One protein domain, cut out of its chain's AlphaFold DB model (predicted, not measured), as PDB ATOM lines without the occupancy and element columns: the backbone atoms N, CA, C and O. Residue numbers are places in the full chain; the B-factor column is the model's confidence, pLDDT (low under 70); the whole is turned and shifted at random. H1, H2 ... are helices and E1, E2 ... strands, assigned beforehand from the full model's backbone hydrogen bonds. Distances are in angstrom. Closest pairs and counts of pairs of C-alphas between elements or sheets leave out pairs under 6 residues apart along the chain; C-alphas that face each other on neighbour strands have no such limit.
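Overview. This is residues 6 to 87 of the 94 residues of an uncharacterized protein of Dietzia alimentaria (UniProt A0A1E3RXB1). Picture a small three-stranded sheet, E1, E2 and E3, with two helices, H1 and H2, packed side by side over one face and the other face bare. H2 lies in the middle of the domain, with H1 on one side of it and a small hairpin of two short strands, E4 and E5, on the other. The printed part has 82 residues, with two named helices and five named strands in the order E1, H1, E2, E3, H2, E4, E5; the class is mixed, helices and strands. The larger sheet is mixed, in the order E1, E2, E3, with E1 and E2 parallel and E2 and E3 antiparallel, while E4 and E5 are antiparallel. The whole is compact, with a radius of gyration of the C-alphas of 11.9 A and spans of 32 by 28 by 17 A.

Arrangement. Start at E1, residues 7 to 9, an edge strand, from which a tight link leads to H1, residues 12 to 24. Look next at E2, residues 31 to 35, the inner strand, which is parallel to E1 at 10 degrees; N 7 and O 32 are 3.0 A apart, within hydrogen-bond range. E1, H1 and E2 form a strand-helix-strand unit, two parallel neighbour strands with a helix between them along the chain, and its crossover is right-handed. E2 then makes a hairpin with E3, residues 38 to 42, the other edge strand; the two are antiparallel at 155 degrees, with N 33 and O 40 within hydrogen-bond range at 2.9 A. H1 is on this sheet at a height over the sheet of 9.4 A; it lies over E2 and only just over E1, where 3 of its C-alphas fall. It runs along the strands, at 9 degrees to E2 on the local plane, and its closest C-alphas to E1 are those of Leu 15 and Ser 9, 5.7 A apart. Now go on to H2, residues 54 to 66, which is on the same face at a height of 8.9 A. It lies over E3 and only just over E2, where 3 of its C-alphas fall, and its closest C-alphas to E3 are those of Gln 60 and Val 42, 6.1 A apart. Together they give two layers, helices on one face of a sheet. H1 and H2 touch, at a shallow tilt of 30 degrees and opposite ways; their closest C-alphas, of Met 16 and Ala 58, are 5.9 A apart. In both helices every O i to N i+4 pair is within hydrogen-bond range. Last come E4, residues 79 to 82, and E5, residues 85 to 87, an antiparallel hairpin with N 82 and O 85 within hydrogen-bond range at 2.9 A. The closest C-alphas of E4 and H2 are those of Tyr 79 and Ala 59, 6.9 A apart. H2 and E5 are only just apart, at 8.4 A, and E4 and E5 are apart from E1, E2, E3 and H1.

Along the chain. Find C-alpha 7 at (13.939, 32.356, 357.185), where E1 begins. H1 starts at C-alpha 12, (18.350, 42.406, 359.863), and runs 18.1 A to C-alpha 24. E2 measures 13.1 A and E3 12.8 A from first to last C-alpha. H2 covers 18.4 A, and E4 10.4 A. E5 ends at C-alpha 87, (34.152, 43.720, 360.071).

Size, cuts and confidence. The two C-alphas farthest apart are those of Pro 37 and Asp 49, at 36.2 A. Look for the two long links: E3 to H2, 11 residues, in which residues 45 to 46 pair antiparallel with residues 52 to 53, and H2 to E4, residues 67 to 78. The printed part has no cut. Its mean pLDDT is 95.3, and no printed residue is under 70.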
ATOM      1  N   PRO A   6      13.280  27.917 355.210       97.31
ATOM      2  CA  PRO A   6      13.917  29.212 354.981       97.31
ATOM      3  C   PRO A   6      13.421  30.290 355.952       97.31
ATOM      4  O   PRO A   6      12.221  30.392 356.190       97.31
ATOM      5  N   LEU A   7      14.318  31.159 356.423       98.00
ATOM      6  CA  LEU A   7      13.939  32.356 357.185       98.00
ATOM      7  C   LEU A   7      13.879  33.575 356.275       98.00
ATOM      8  O   LEU A   7      14.695  33.733 355.361       98.00
ATOM      9  N   ARG A   8      12.908  34.452 356.532       98.19
ATOM     10  CA  ARG A   8      12.699  35.684 355.772       98.19
ATOM     11  C   ARG A   8      12.302  36.809 356.717       98.19
ATOM     12  O   ARG A   8      11.403  36.623 357.527       98.19
ATOM     13  N   SER A   9      12.929  37.971 356.581       97.25
ATOM     14  CA  SER A   9      12.514  39.199 357.272       97.25
ATOM     15  C   SER A   9      12.888  40.425 356.435       97.25
ATOM     16  O   SER A   9      13.666  40.336 355.490       97.25
ATOM     17  N   THR A  10      12.339  41.590 356.756       96.44
ATOM     18  CA  THR A  10      12.829  42.888 356.260       96.44
ATOM     19  C   THR A  10      13.745  43.583 357.270       96.44
ATOM     20  O   THR A  10      14.307  44.629 356.961       96.44
ATOM     21  N   ASN A  11      13.909  43.014 358.467       96.75
ATOM     22  CA  ASN A  11      14.704  43.555 359.560       96.75
ATOM     23  C   ASN A  11      15.900  42.637 359.847       96.75
ATOM     24  O   ASN A  11      15.741  41.481 360.238       96.75
ATOM     25  N   LEU A  12      17.113  43.171 359.682       96.88
ATOM     26  CA  LEU A  12      18.350  42.406 359.863       96.88
ATOM     27  C   LEU A  12      18.526  41.898 361.289       96.88
ATOM     28  O   LEU A  12      18.968  40.769 361.484       96.88
ATOM     29  N   ARG A  13      18.150  42.704 362.284       95.75
ATOM     30  CA  ARG A  13      18.282  42.318 363.689       95.75
ATOM     31  C   ARG A  13      17.350  41.157 364.034       95.75
ATOM     32  O   ARG A  13      17.766  40.256 364.752       95.75
ATOM     33  N   GLU A  14      16.122  41.173 363.522       96.50
ATOM     34  CA  GLU A  14      15.168  40.070 363.703       96.50
ATOM     35  C   GLU A  14      15.660  38.802 363.009       96.50
ATOM     36  O   GLU A  14      15.780  37.768 363.656       96.50
ATOM     37  N   LEU A  15      16.058  38.899 361.734       97.88
ATOM     38  CA  LEU A  15      16.565  37.745 360.989       97.88
ATOM     39  C   LEU A  15      17.780  37.111 361.671       97.88
ATOM     40  O   LEU A  15      17.871  35.889 361.771       97.88
ATOM     41  N   MET A  16      18.711  37.942 362.141       97.75
ATOM     42  CA  MET A  16      19.889  37.491 362.873       97.75
ATOM     43  C   MET A  16      19.498  36.804 364.182       97.75
ATOM     44  O   MET A  16      19.985  35.708 364.457       97.75
ATOM     45  N   ARG A  17      18.592  37.405 364.966       97.38
ATOM     46  CA  ARG A  17      18.102  36.825 366.222       97.38
ATOM     47  C   ARG A  17      17.440  35.468 365.998       97.38
ATOM     48  O   ARG A  17      17.800  34.516 366.681       97.38
ATOM     49  N   ASP A  18      16.532  35.363 365.036       97.44
ATOM     50  CA  ASP A  18      15.801  34.123 364.756       97.44
ATOM     51  C   ASP A  18      16.739  33.018 364.263       97.44
ATOM     52  O   ASP A  18      16.655  31.874 364.712       97.44
ATOM     53  N   THR A  19      17.685  33.370 363.386       97.50
ATOM     54  CA  THR A  19      18.692  32.434 362.868       97.50
ATOM     55  C   THR A  19      19.553  31.871 363.998       97.50
ATOM     56  O   THR A  19      19.709  30.655 364.108       97.50
ATOM     57  N   VAL A  20      20.083  32.743 364.862       97.38
ATOM     58  CA  VAL A  20      20.934  32.333 365.988       97.38
ATOM     59  C   VAL A  20      20.138  31.543 367.024       97.38
ATOM     60  O   VAL A  20      20.630  30.539 367.532       97.38
ATOM     61  N   ASN A  21      18.895  31.932 367.315       97.00
ATOM     62  CA  ASN A  21      18.070  31.237 368.301       97.00
ATOM     63  C   ASN A  21      17.643  29.837 367.844       97.00
ATOM     64  O   ASN A  21      17.573  28.934 368.673       97.00
ATOM     65  N   LEU A  22      17.428  29.616 366.545       96.00
ATOM     66  CA  LEU A  22      17.197  28.270 366.012       96.00
ATOM     67  C   LEU A  22      18.427  27.373 366.156       96.00
ATOM     68  O   LEU A  22      18.288  26.217 366.555       96.00
ATOM     69  N   ALA A  23      19.618  27.911 365.889       95.62
ATOM     70  CA  ALA A  23      20.857  27.177 366.111       95.62
ATOM     71  C   ALA A  23      21.054  26.870 367.604       95.62
ATOM     72  O   ALA A  23      21.288  25.723 367.956       95.62
ATOM     73  N   ARG A  24      20.831  27.838 368.505       95.12
ATOM     74  CA  ARG A  24      20.861  27.610 369.965       95.12
ATOM     75  C   ARG A  24      19.863  26.548 370.432       95.12
ATOM     76  O   ARG A  24      20.120  25.858 371.411       95.12
ATOM     77  N   ALA A  25      18.730  26.418 369.747       94.62
ATOM     78  CA  ALA A  25      17.720  25.402 370.023       94.62
ATOM     79  C   ALA A  25      18.055  24.014 369.434       94.62
ATOM     80  O   ALA A  25      17.240  23.098 369.545       94.62
ATOM     81  N   GLY A  26      19.225  23.840 368.809       93.12
ATOM     82  CA  GLY A  26      19.704  22.565 368.270       93.12
ATOM     83  C   GLY A  26      19.476  22.364 366.769       93.12
ATOM     84  O   GLY A  26      19.823  21.309 366.233       93.12
ATOM     85  N   ASP A  27      18.905  23.338 366.049       94.38
ATOM     86  CA  ASP A  27      18.739  23.238 364.594       94.38
ATOM     87  C   ASP A  27      19.986  23.749 363.861       94.38
ATOM     88  O   ASP A  27      20.055  24.891 363.407       94.38
ATOM     89  N   HIS A  28      20.984  22.873 363.740       93.44
ATOM     90  CA  HIS A  28      22.297  23.192 363.163       93.44
ATOM     91  C   HIS A  28      22.376  22.980 361.642       93.44
ATOM     92  O   HIS A  28      23.460  22.900 361.063       93.44
ATOM     93  N   ARG A  29      21.237  22.824 360.961       94.56
ATOM     94  CA  ARG A  29      21.212  22.612 359.507       94.56
ATOM     95  C   ARG A  29      21.543  23.913 358.774       94.56
ATOM     96  O   ARG A  29      21.064  24.980 359.154       94.56
ATOM     97  N   ALA A  30      22.274  23.811 357.662       95.94
ATOM     98  CA  ALA A  30      22.438  24.929 356.737       95.94
ATOM     99  C   ALA A  30      21.066  25.451 356.279       95.94
ATOM    100  O   ALA A  30      20.166  24.668 355.947       95.94
ATOM    101  N   ARG A  31      20.896  26.775 356.269       96.38
ATOM    102  CA  ARG A  31      19.596  27.419 356.080       96.38
ATOM    103  C   ARG A  31      19.664  28.572 355.094       96.38
ATOM    104  O   ARG A  31      20.545  29.420 355.151       96.38
ATOM    105  N   ARG A  32      18.667  28.639 354.211       97.81
ATOM    106  CA  ARG A  32      18.411  29.814 353.373       97.81
ATOM    107  C   ARG A  32      17.854  30.942 354.239       97.81
ATOM    108  O   ARG A  32      16.797  30.776 354.844       97.81
ATOM    109  N   VAL A  33      18.513  32.093 354.230       98.25
ATOM    110  CA  VAL A  33      18.013  33.332 354.841       98.25
ATOM    111  C   VAL A  33      17.768  34.373 353.753       98.25
ATOM    112  O   VAL A  33      18.470  34.409 352.739       98.25
ATOM    113  N   THR A  34      16.724  35.181 353.908       98.38
ATOM    114  CA  THR A  34      16.358  36.248 352.963       98.38
ATOM    115  C   THR A  34      16.077  37.536 353.724       98.38
ATOM    116  O   THR A  34      15.273  37.529 354.657       98.38
ATOM    117  N   ILE A  35      16.706  38.632 353.301       97.00
ATOM    118  CA  ILE A  35      16.467  39.976 353.820       97.00
ATOM    119  C   ILE A  35      16.242  40.985 352.702       97.00
ATOM    120  O   ILE A  35      17.150  41.308 351.935       97.00
ATOM    121  N   GLY A  36      15.010  41.490 352.608       93.06
ATOM    122  CA  GLY A  36      14.604  42.329 351.480       93.06
ATOM    123  C   GLY A  36      14.924  41.637 350.140       93.06
ATOM    124  O   GLY A  36      14.485  40.502 349.943       93.06
ATOM    125  N   PRO A  37      15.690  42.268 349.227       94.75
ATOM    126  CA  PRO A  37      16.072  41.660 347.950       94.75
ATOM    127  C   PRO A  37      17.237  40.659 348.059       94.75
ATOM    128  O   PRO A  37      17.559  39.990 347.079       94.75
ATOM    129  N   ARG A  38      17.898  40.564 349.219       97.19
ATOM    130  CA  ARG A  38      19.125  39.781 349.407       97.19
ATOM    131  C   ARG A  38      18.809  38.405 349.956       97.19
ATOM    132  O   ARG A  38      17.889  38.227 350.753       97.19
ATOM    133  N   SER A  39      19.583  37.410 349.542       97.81
ATOM    134  CA  SER A  39      19.402  36.042 350.016       97.81
ATOM    135  C   SER A  39      20.703  35.258 349.965       97.81
ATOM    136  O   SER A  39      21.486  35.416 349.035       97.81
ATOM    137  N   GLY A  40      20.897  34.367 350.930       96.56
ATOM    138  CA  GLY A  40      22.090  33.533 351.020       96.56
ATOM    139  C   GLY A  40      21.835  32.271 351.832       96.56
ATOM    140  O   GLY A  40      20.733  32.067 352.351       96.56
ATOM    141  N   ILE A  41      22.837  31.400 351.887       96.81
ATOM    142  CA  ILE A  41      22.851  30.237 352.775       96.81
ATOM    143  C   ILE A  41      23.760  30.573 353.950       96.81
ATOM    144  O   ILE A  41      24.865  31.062 353.739       96.81
ATOM    145  N   VAL A  42      23.292  30.289 355.160       96.94
ATOM    146  CA  VAL A  42      24.108  30.323 356.374       96.94
ATOM    147  C   VAL A  42      24.261  28.914 356.917       96.94
ATOM    148  O   VAL A  42      23.331  28.107 356.829       96.94
ATOM    149  N   THR A  43      25.422  28.622 357.482       95.06
ATOM    150  CA  THR A  43      25.733  27.327 358.082       95.06
ATOM    151  C   THR A  43      26.237  27.569 359.501       95.06
ATOM    152  O   THR A  43      27.272  28.216 359.660       95.06
ATOM    153  N   PRO A  44      25.520  27.098 360.536       94.19
ATOM    154  CA  PRO A  44      26.021  27.139 361.904       94.19
ATOM    155  C   PRO A  44      27.354  26.392 362.007       94.19
ATOM    156  O   PRO A  44      27.468  25.255 361.544       94.19
ATOM    157  N   HIS A  45      28.355  27.035 362.599       90.44
ATOM    158  CA  HIS A  45      29.637  26.416 362.917       90.44
ATOM    159  C   HIS A  45      29.699  26.094 364.404       90.44
ATOM    160  O   HIS A  45      28.996  26.706 365.208       90.44
ATOM    161  N   HIS A  46      30.536  25.121 364.748       88.31
ATOM    162  CA  HIS A  46      30.854  24.825 366.135       88.31
ATOM    163  C   HIS A  46      32.313  25.162 366.394       88.31
ATOM    164  O   HIS A  46      33.167  24.912 365.535       88.31
ATOM    165  N   SER A  47      32.593  25.688 367.577       80.44
ATOM    166  CA  SER A  47      33.947  25.779 368.098       80.44
ATOM    167  C   SER A  47      34.528  24.372 368.333       80.44
ATOM    168  O   SER A  47      33.800  23.373 368.319       80.44
ATOM    169  N   PRO A  48      35.854  24.243 368.526       77.94
ATOM    170  CA  PRO A  48      36.504  22.941 368.707       77.94
ATOM    171  C   PRO A  48      35.986  22.110 369.893       77.94
ATOM    172  O   PRO A  48      36.142  20.891 369.896       77.94
ATOM    173  N   ASP A  49      35.388  22.753 370.894       80.94
ATOM    174  CA  ASP A  49      34.732  22.135 372.054       80.94
ATOM    175  C   ASP A  49      33.288  21.672 371.772       80.94
ATOM    176  O   ASP A  49      32.678  21.021 372.619       80.94
ATOM    177  N   GLY A  50      32.765  21.929 370.570       81.69
ATOM    178  CA  GLY A  50      31.437  21.511 370.123       81.69
ATOM    179  C   GLY A  50      30.323  22.515 370.416       81.69
ATOM    180  O   GLY A  50      29.173  22.236 370.078       81.69
ATOM    181  N   GLU A  51      30.640  23.671 371.001       87.88
ATOM    182  CA  GLU A  51      29.665  24.736 371.246       87.88
ATOM    183  C   GLU A  51      29.332  25.497 369.957       87.88
ATOM    184  O   GLU A  51      30.139  25.584 369.036       87.88
ATOM    185  N   LEU A  52      28.117  26.042 369.857       92.81
ATOM    186  CA  LEU A  52      27.722  26.872 368.717       92.81
ATOM    187  C   LEU A  52      28.579  28.144 368.668       92.81
ATOM    188  O   LEU A  52      28.500  28.976 369.576       92.81
ATOM    189  N   ASP A  53      29.263  28.378 367.547       94.38
ATOM    190  CA  ASP A  53      29.841  29.689 367.255       94.38
ATOM    191  C   ASP A  53      28.739  30.632 366.749       94.38
ATOM    192  O   ASP A  53      28.450  30.782 365.554       94.38
ATOM    193  N   ALA A  54      28.048  31.240 367.711       95.50
ATOM    194  CA  ALA A  54      26.946  32.148 367.433       95.50
ATOM    195  C   ALA A  54      27.420  33.451 366.771       95.50
ATOM    196  O   ALA A  54      26.626  34.102 366.085       95.50
ATOM    197  N   ALA A  55      28.678  33.851 366.990       95.50
ATOM    198  CA  ALA A  55      29.236  35.075 366.430       95.50
ATOM    199  C   ALA A  55      29.498  34.899 364.932       95.50
ATOM    200  O   ALA A  55      29.072  35.739 364.138       95.50
ATOM    201  N   ASP A  56      30.059  33.761 364.527       95.94
ATOM    202  CA  ASP A  56      30.233  33.406 363.117       95.94
ATOM    203  C   ASP A  56      28.906  33.329 362.372       95.94
ATOM    204  O   ASP A  56      28.761  33.856 361.266       95.94
ATOM    205  N   LEU A  57      27.904  32.696 362.984       97.38
ATOM    206  CA  LEU A  57      26.579  32.611 362.384       97.38
ATOM    207  C   LEU A  57      25.939  34.002 362.234       97.38
ATOM    208  O   LEU A  57      25.322  34.294 361.207       97.38
ATOM    209  N   ALA A  58      26.108  34.882 363.225       97.69
ATOM    210  CA  ALA A  58      25.649  36.265 363.141       97.69
ATOM    211  C   ALA A  58      26.380  37.046 362.036       97.69
ATOM    212  O   ALA A  58      25.732  37.772 361.275       97.69
ATOM    213  N   ALA A  59      27.695  36.858 361.893       97.94
ATOM    214  CA  ALA A  59      28.501  37.496 360.857       97.94
ATOM    215  C   ALA A  59      28.082  37.065 359.441       97.94
ATOM    216  O   ALA A  59      27.948  37.915 358.561       97.94
ATOM    217  N   GLN A  60      27.750  35.786 359.233       98.00
ATOM    218  CA  GLN A  60      27.195  35.305 357.959       98.00
ATOM    219  C   GLN A  60      25.878  36.009 357.591       98.00
ATOM    220  O   GLN A  60      25.690  36.441 356.452       98.00
ATOM    221  N   VAL A  61      24.951  36.153 358.549       98.12
ATOM    222  CA  VAL A  61      23.675  36.856 358.315       98.12
ATOM    223  C   VAL A  61      23.913  38.344 358.043       98.12
ATOM    224  O   VAL A  61      23.273  38.916 357.158       98.12
ATOM    225  N   TRP A  62      24.838  38.969 358.776       98.00
ATOM    226  CA  TRP A  62      25.211  40.370 358.584       98.00
ATOM    227  C   TRP A  62      25.777  40.630 357.185       98.00
ATOM    228  O   TRP A  62      25.300  41.548 356.515       98.00
ATOM    229  N   ALA A  63      26.716  39.795 356.732       98.12
ATOM    230  CA  ALA A  63      27.314  39.856 355.401       98.12
ATOM    231  C   ALA A  63      26.247  39.779 354.296       98.12
ATOM    232  O   ALA A  63      26.221  40.607 353.387       98.12
ATOM    233  N   ILE A  64      25.284  38.854 354.413       98.06
ATOM    234  CA  ILE A  64      24.145  38.760 353.477       98.06
ATOM    235  C   ILE A  64      23.278  40.023 353.530       98.06
ATOM    236  O   ILE A  64      22.811  40.503 352.499       98.06
ATOM    237  N   GLY A  65      23.035  40.561 354.727       97.62
ATOM    238  CA  GLY A  65      22.234  41.768 354.922       97.62
ATOM    239  C   GLY A  65      22.818  43.013 354.268       97.62
ATOM    240  O   GLY A  65      22.053  43.824 353.737       97.62
ATOM    241  N   HIS A  66      24.145  43.130 354.271       97.25
ATOM    242  CA  HIS A  66      24.875  44.275 353.729       97.25
ATOM    243  C   HIS A  66      25.363  44.078 352.288       97.25
ATOM    244  O   HIS A  66      25.770  45.055 351.675       97.25
ATOM    245  N   ASP A  67      25.212  42.877 351.714       96.75
ATOM    246  CA  ASP A  67      25.807  42.503 350.417       96.75
ATOM    247  C   ASP A  67      27.347  42.543 350.441       96.75
ATOM    248  O   ASP A  67      28.004  42.940 349.485       96.75
ATOM    249  N   GLU A  68      27.915  42.127 351.572       97.31
ATOM    250  CA  GLU A  68      29.346  42.186 351.880       97.31
ATOM    251  C   GLU A  68      29.890  40.767 352.126       97.31
ATOM    252  O   GLU A  68      30.169  40.403 353.271       97.31
ATOM    253  N   PRO A  69      30.001  39.900 351.099       95.00
ATOM    254  CA  PRO A  69      30.545  38.558 351.287       95.00
ATOM    255  C   PRO A  69      32.007  38.612 351.747       95.00
ATOM    256  O   PRO A  69      32.787  39.422 351.245       95.00
ATOM    257  N   SER A  70      32.377  37.704 352.657       96.94
ATOM    258  CA  SER A  70      33.766  37.533 353.100       96.94
ATOM    259  C   SER A  70      34.714  37.270 351.925       96.94
ATOM    260  O   SER A  70      34.433  36.405 351.091       96.94
ATOM    261  N   ASP A  71      35.857  37.959 351.898       97.31
ATOM    262  CA  ASP A  71      36.903  37.830 350.871       97.31
ATOM    263  C   ASP A  71      37.402  36.383 350.722       97.31
ATOM    264  O   ASP A  71      37.788  35.953 349.635       97.31
ATOM    265  N   THR A  72      37.387  35.619 351.816       95.69
ATOM    266  CA  THR A  72      37.852  34.224 351.866       95.69
ATOM    267  C   THR A  72      36.712  33.223 352.043       95.69
ATOM    268  O   THR A  72      36.952  32.019 352.128       95.69
ATOM    269  N   GLY A  73      35.470  33.700 352.166       93.81
ATOM    270  CA  GLY A  73      34.328  32.884 352.580       93.81
ATOM    271  C   GLY A  73      34.405  32.394 354.032       93.81
ATOM    272  O   GLY A  73      33.599  31.558 354.432       93.81
ATOM    273  N   THR A  74      35.368  32.884 354.818       94.12
ATOM    274  CA  THR A  74      35.572  32.494 356.218       94.12
ATOM    275  C   THR A  74      35.014  33.556 357.158       94.12
ATOM    276  O   THR A  74      35.108  34.753 356.878       94.12
ATOM    277  N   TYR A  75      34.462  33.088 358.271       94.38
ATOM    278  CA  TYR A  75      34.074  33.869 359.438       94.38
ATOM    279  C   TYR A  75      34.776  33.210 360.626       94.38
ATOM    280  O   TYR A  75      34.921  31.985 360.628       94.38
ATOM    281  N   THR A  76      35.333  33.994 361.542       93.50
ATOM    282  CA  THR A  76      36.037  33.452 362.712       93.50
ATOM    283  C   THR A  76      35.805  34.359 363.902       93.50
ATOM    284  O   THR A  76      36.168  35.530 363.846       93.50
ATOM    285  N   GLU A  77      35.192  33.836 364.962       91.75
ATOM    286  CA  GLU A  77      34.800  34.601 366.151       91.75
ATOM    287  C   GLU A  77      33.960  35.854 365.806       91.75
ATOM    288  O   GLU A  77      34.064  36.904 366.443       91.75
ATOM    289  N   GLY A  78      33.134  35.771 364.757       93.81
ATOM    290  CA  GLY A  78      32.329  36.890 364.255       93.81
ATOM    291  C   GLY A  78      33.096  37.942 363.442       93.81
ATOM    292  O   GLY A  78      32.530  38.984 363.099       93.81
ATOM    293  N   TYR A  79      34.363  37.688 363.111       96.88
ATOM    294  CA  TYR A  79      35.194  38.534 362.255       96.88
ATOM    295  C   TYR A  79      35.211  38.048 360.799       96.88
ATOM    296  O   TYR A  79      35.268  36.845 360.536       96.88
ATOM    297  N   TYR A  80      35.216  38.986 359.846       97.69
ATOM    298  CA  TYR A  80      35.506  38.733 358.428       97.69
ATOM    299  C   TYR A  80      36.065  39.994 357.742       97.69
ATOM    300  O   TYR A  80      35.978  41.094 358.290       97.69
ATOM    301  N   THR A  81      36.626  39.853 356.535       98.31
ATOM    302  CA  THR A  81      36.997  40.998 355.682       98.31
ATOM    303  C   THR A  81      36.148  41.044 354.418       98.31
ATOM    304  O   THR A  81      35.815  39.998 353.867       98.31
ATOM    305  N   HIS A  82      35.820  42.245 353.948       98.06
ATOM    306  CA  HIS A  82      35.210  42.476 352.641       98.06
ATOM    307  C   HIS A  82      35.966  43.595 351.928       98.06
ATOM    308  O   HIS A  82      36.079  44.704 352.448       98.06
ATOM    309  N   GLN A  83      36.513  43.309 350.748       97.81
ATOM    310  CA  GLN A  83      37.361  44.231 349.985       97.81
ATOM    311  C   GLN A  83      38.535  44.784 350.817       97.81
ATOM    312  O   GLN A  83      38.919  45.947 350.684       97.81
ATOM    313  N   GLY A  84      39.102  43.957 351.705       97.19
ATOM    314  CA  GLY A  84      40.186  44.358 352.609       97.19
ATOM    315  C   GLY A  84      39.756  45.224 353.803       97.19
ATOM    316  O   GLY A  84      40.615  45.634 354.585       97.19
ATOM    317  N   VAL A  85      38.457  45.488 353.978       98.06
ATOM    318  CA  VAL A  85      37.908  46.193 355.145       98.06
ATOM    319  C   VAL A  85      37.521  45.173 356.221       98.06
ATOM    320  O   VAL A  85      36.815  44.216 355.904       98.06
ATOM    321  N   PRO A  86      37.972  45.330 357.480       97.50
ATOM    322  CA  PRO A  86      37.609  44.426 358.567       97.50
ATOM    323  C   PRO A  86      36.212  44.724 359.125       97.50
ATOM    324  O   PRO A  86      35.861  45.879 359.370       97.50
ATOM    325  N   HIS A  87      35.459  43.666 359.422       97.88
ATOM    326  CA  HIS A  87      34.152  43.720 360.071       97.88
ATOM    327  C   HIS A  87      34.143  42.816 361.307       97.88
ATOM    328  O   HIS A  87      34.650  41.697 361.269       97.88
TER     329      HIS A  87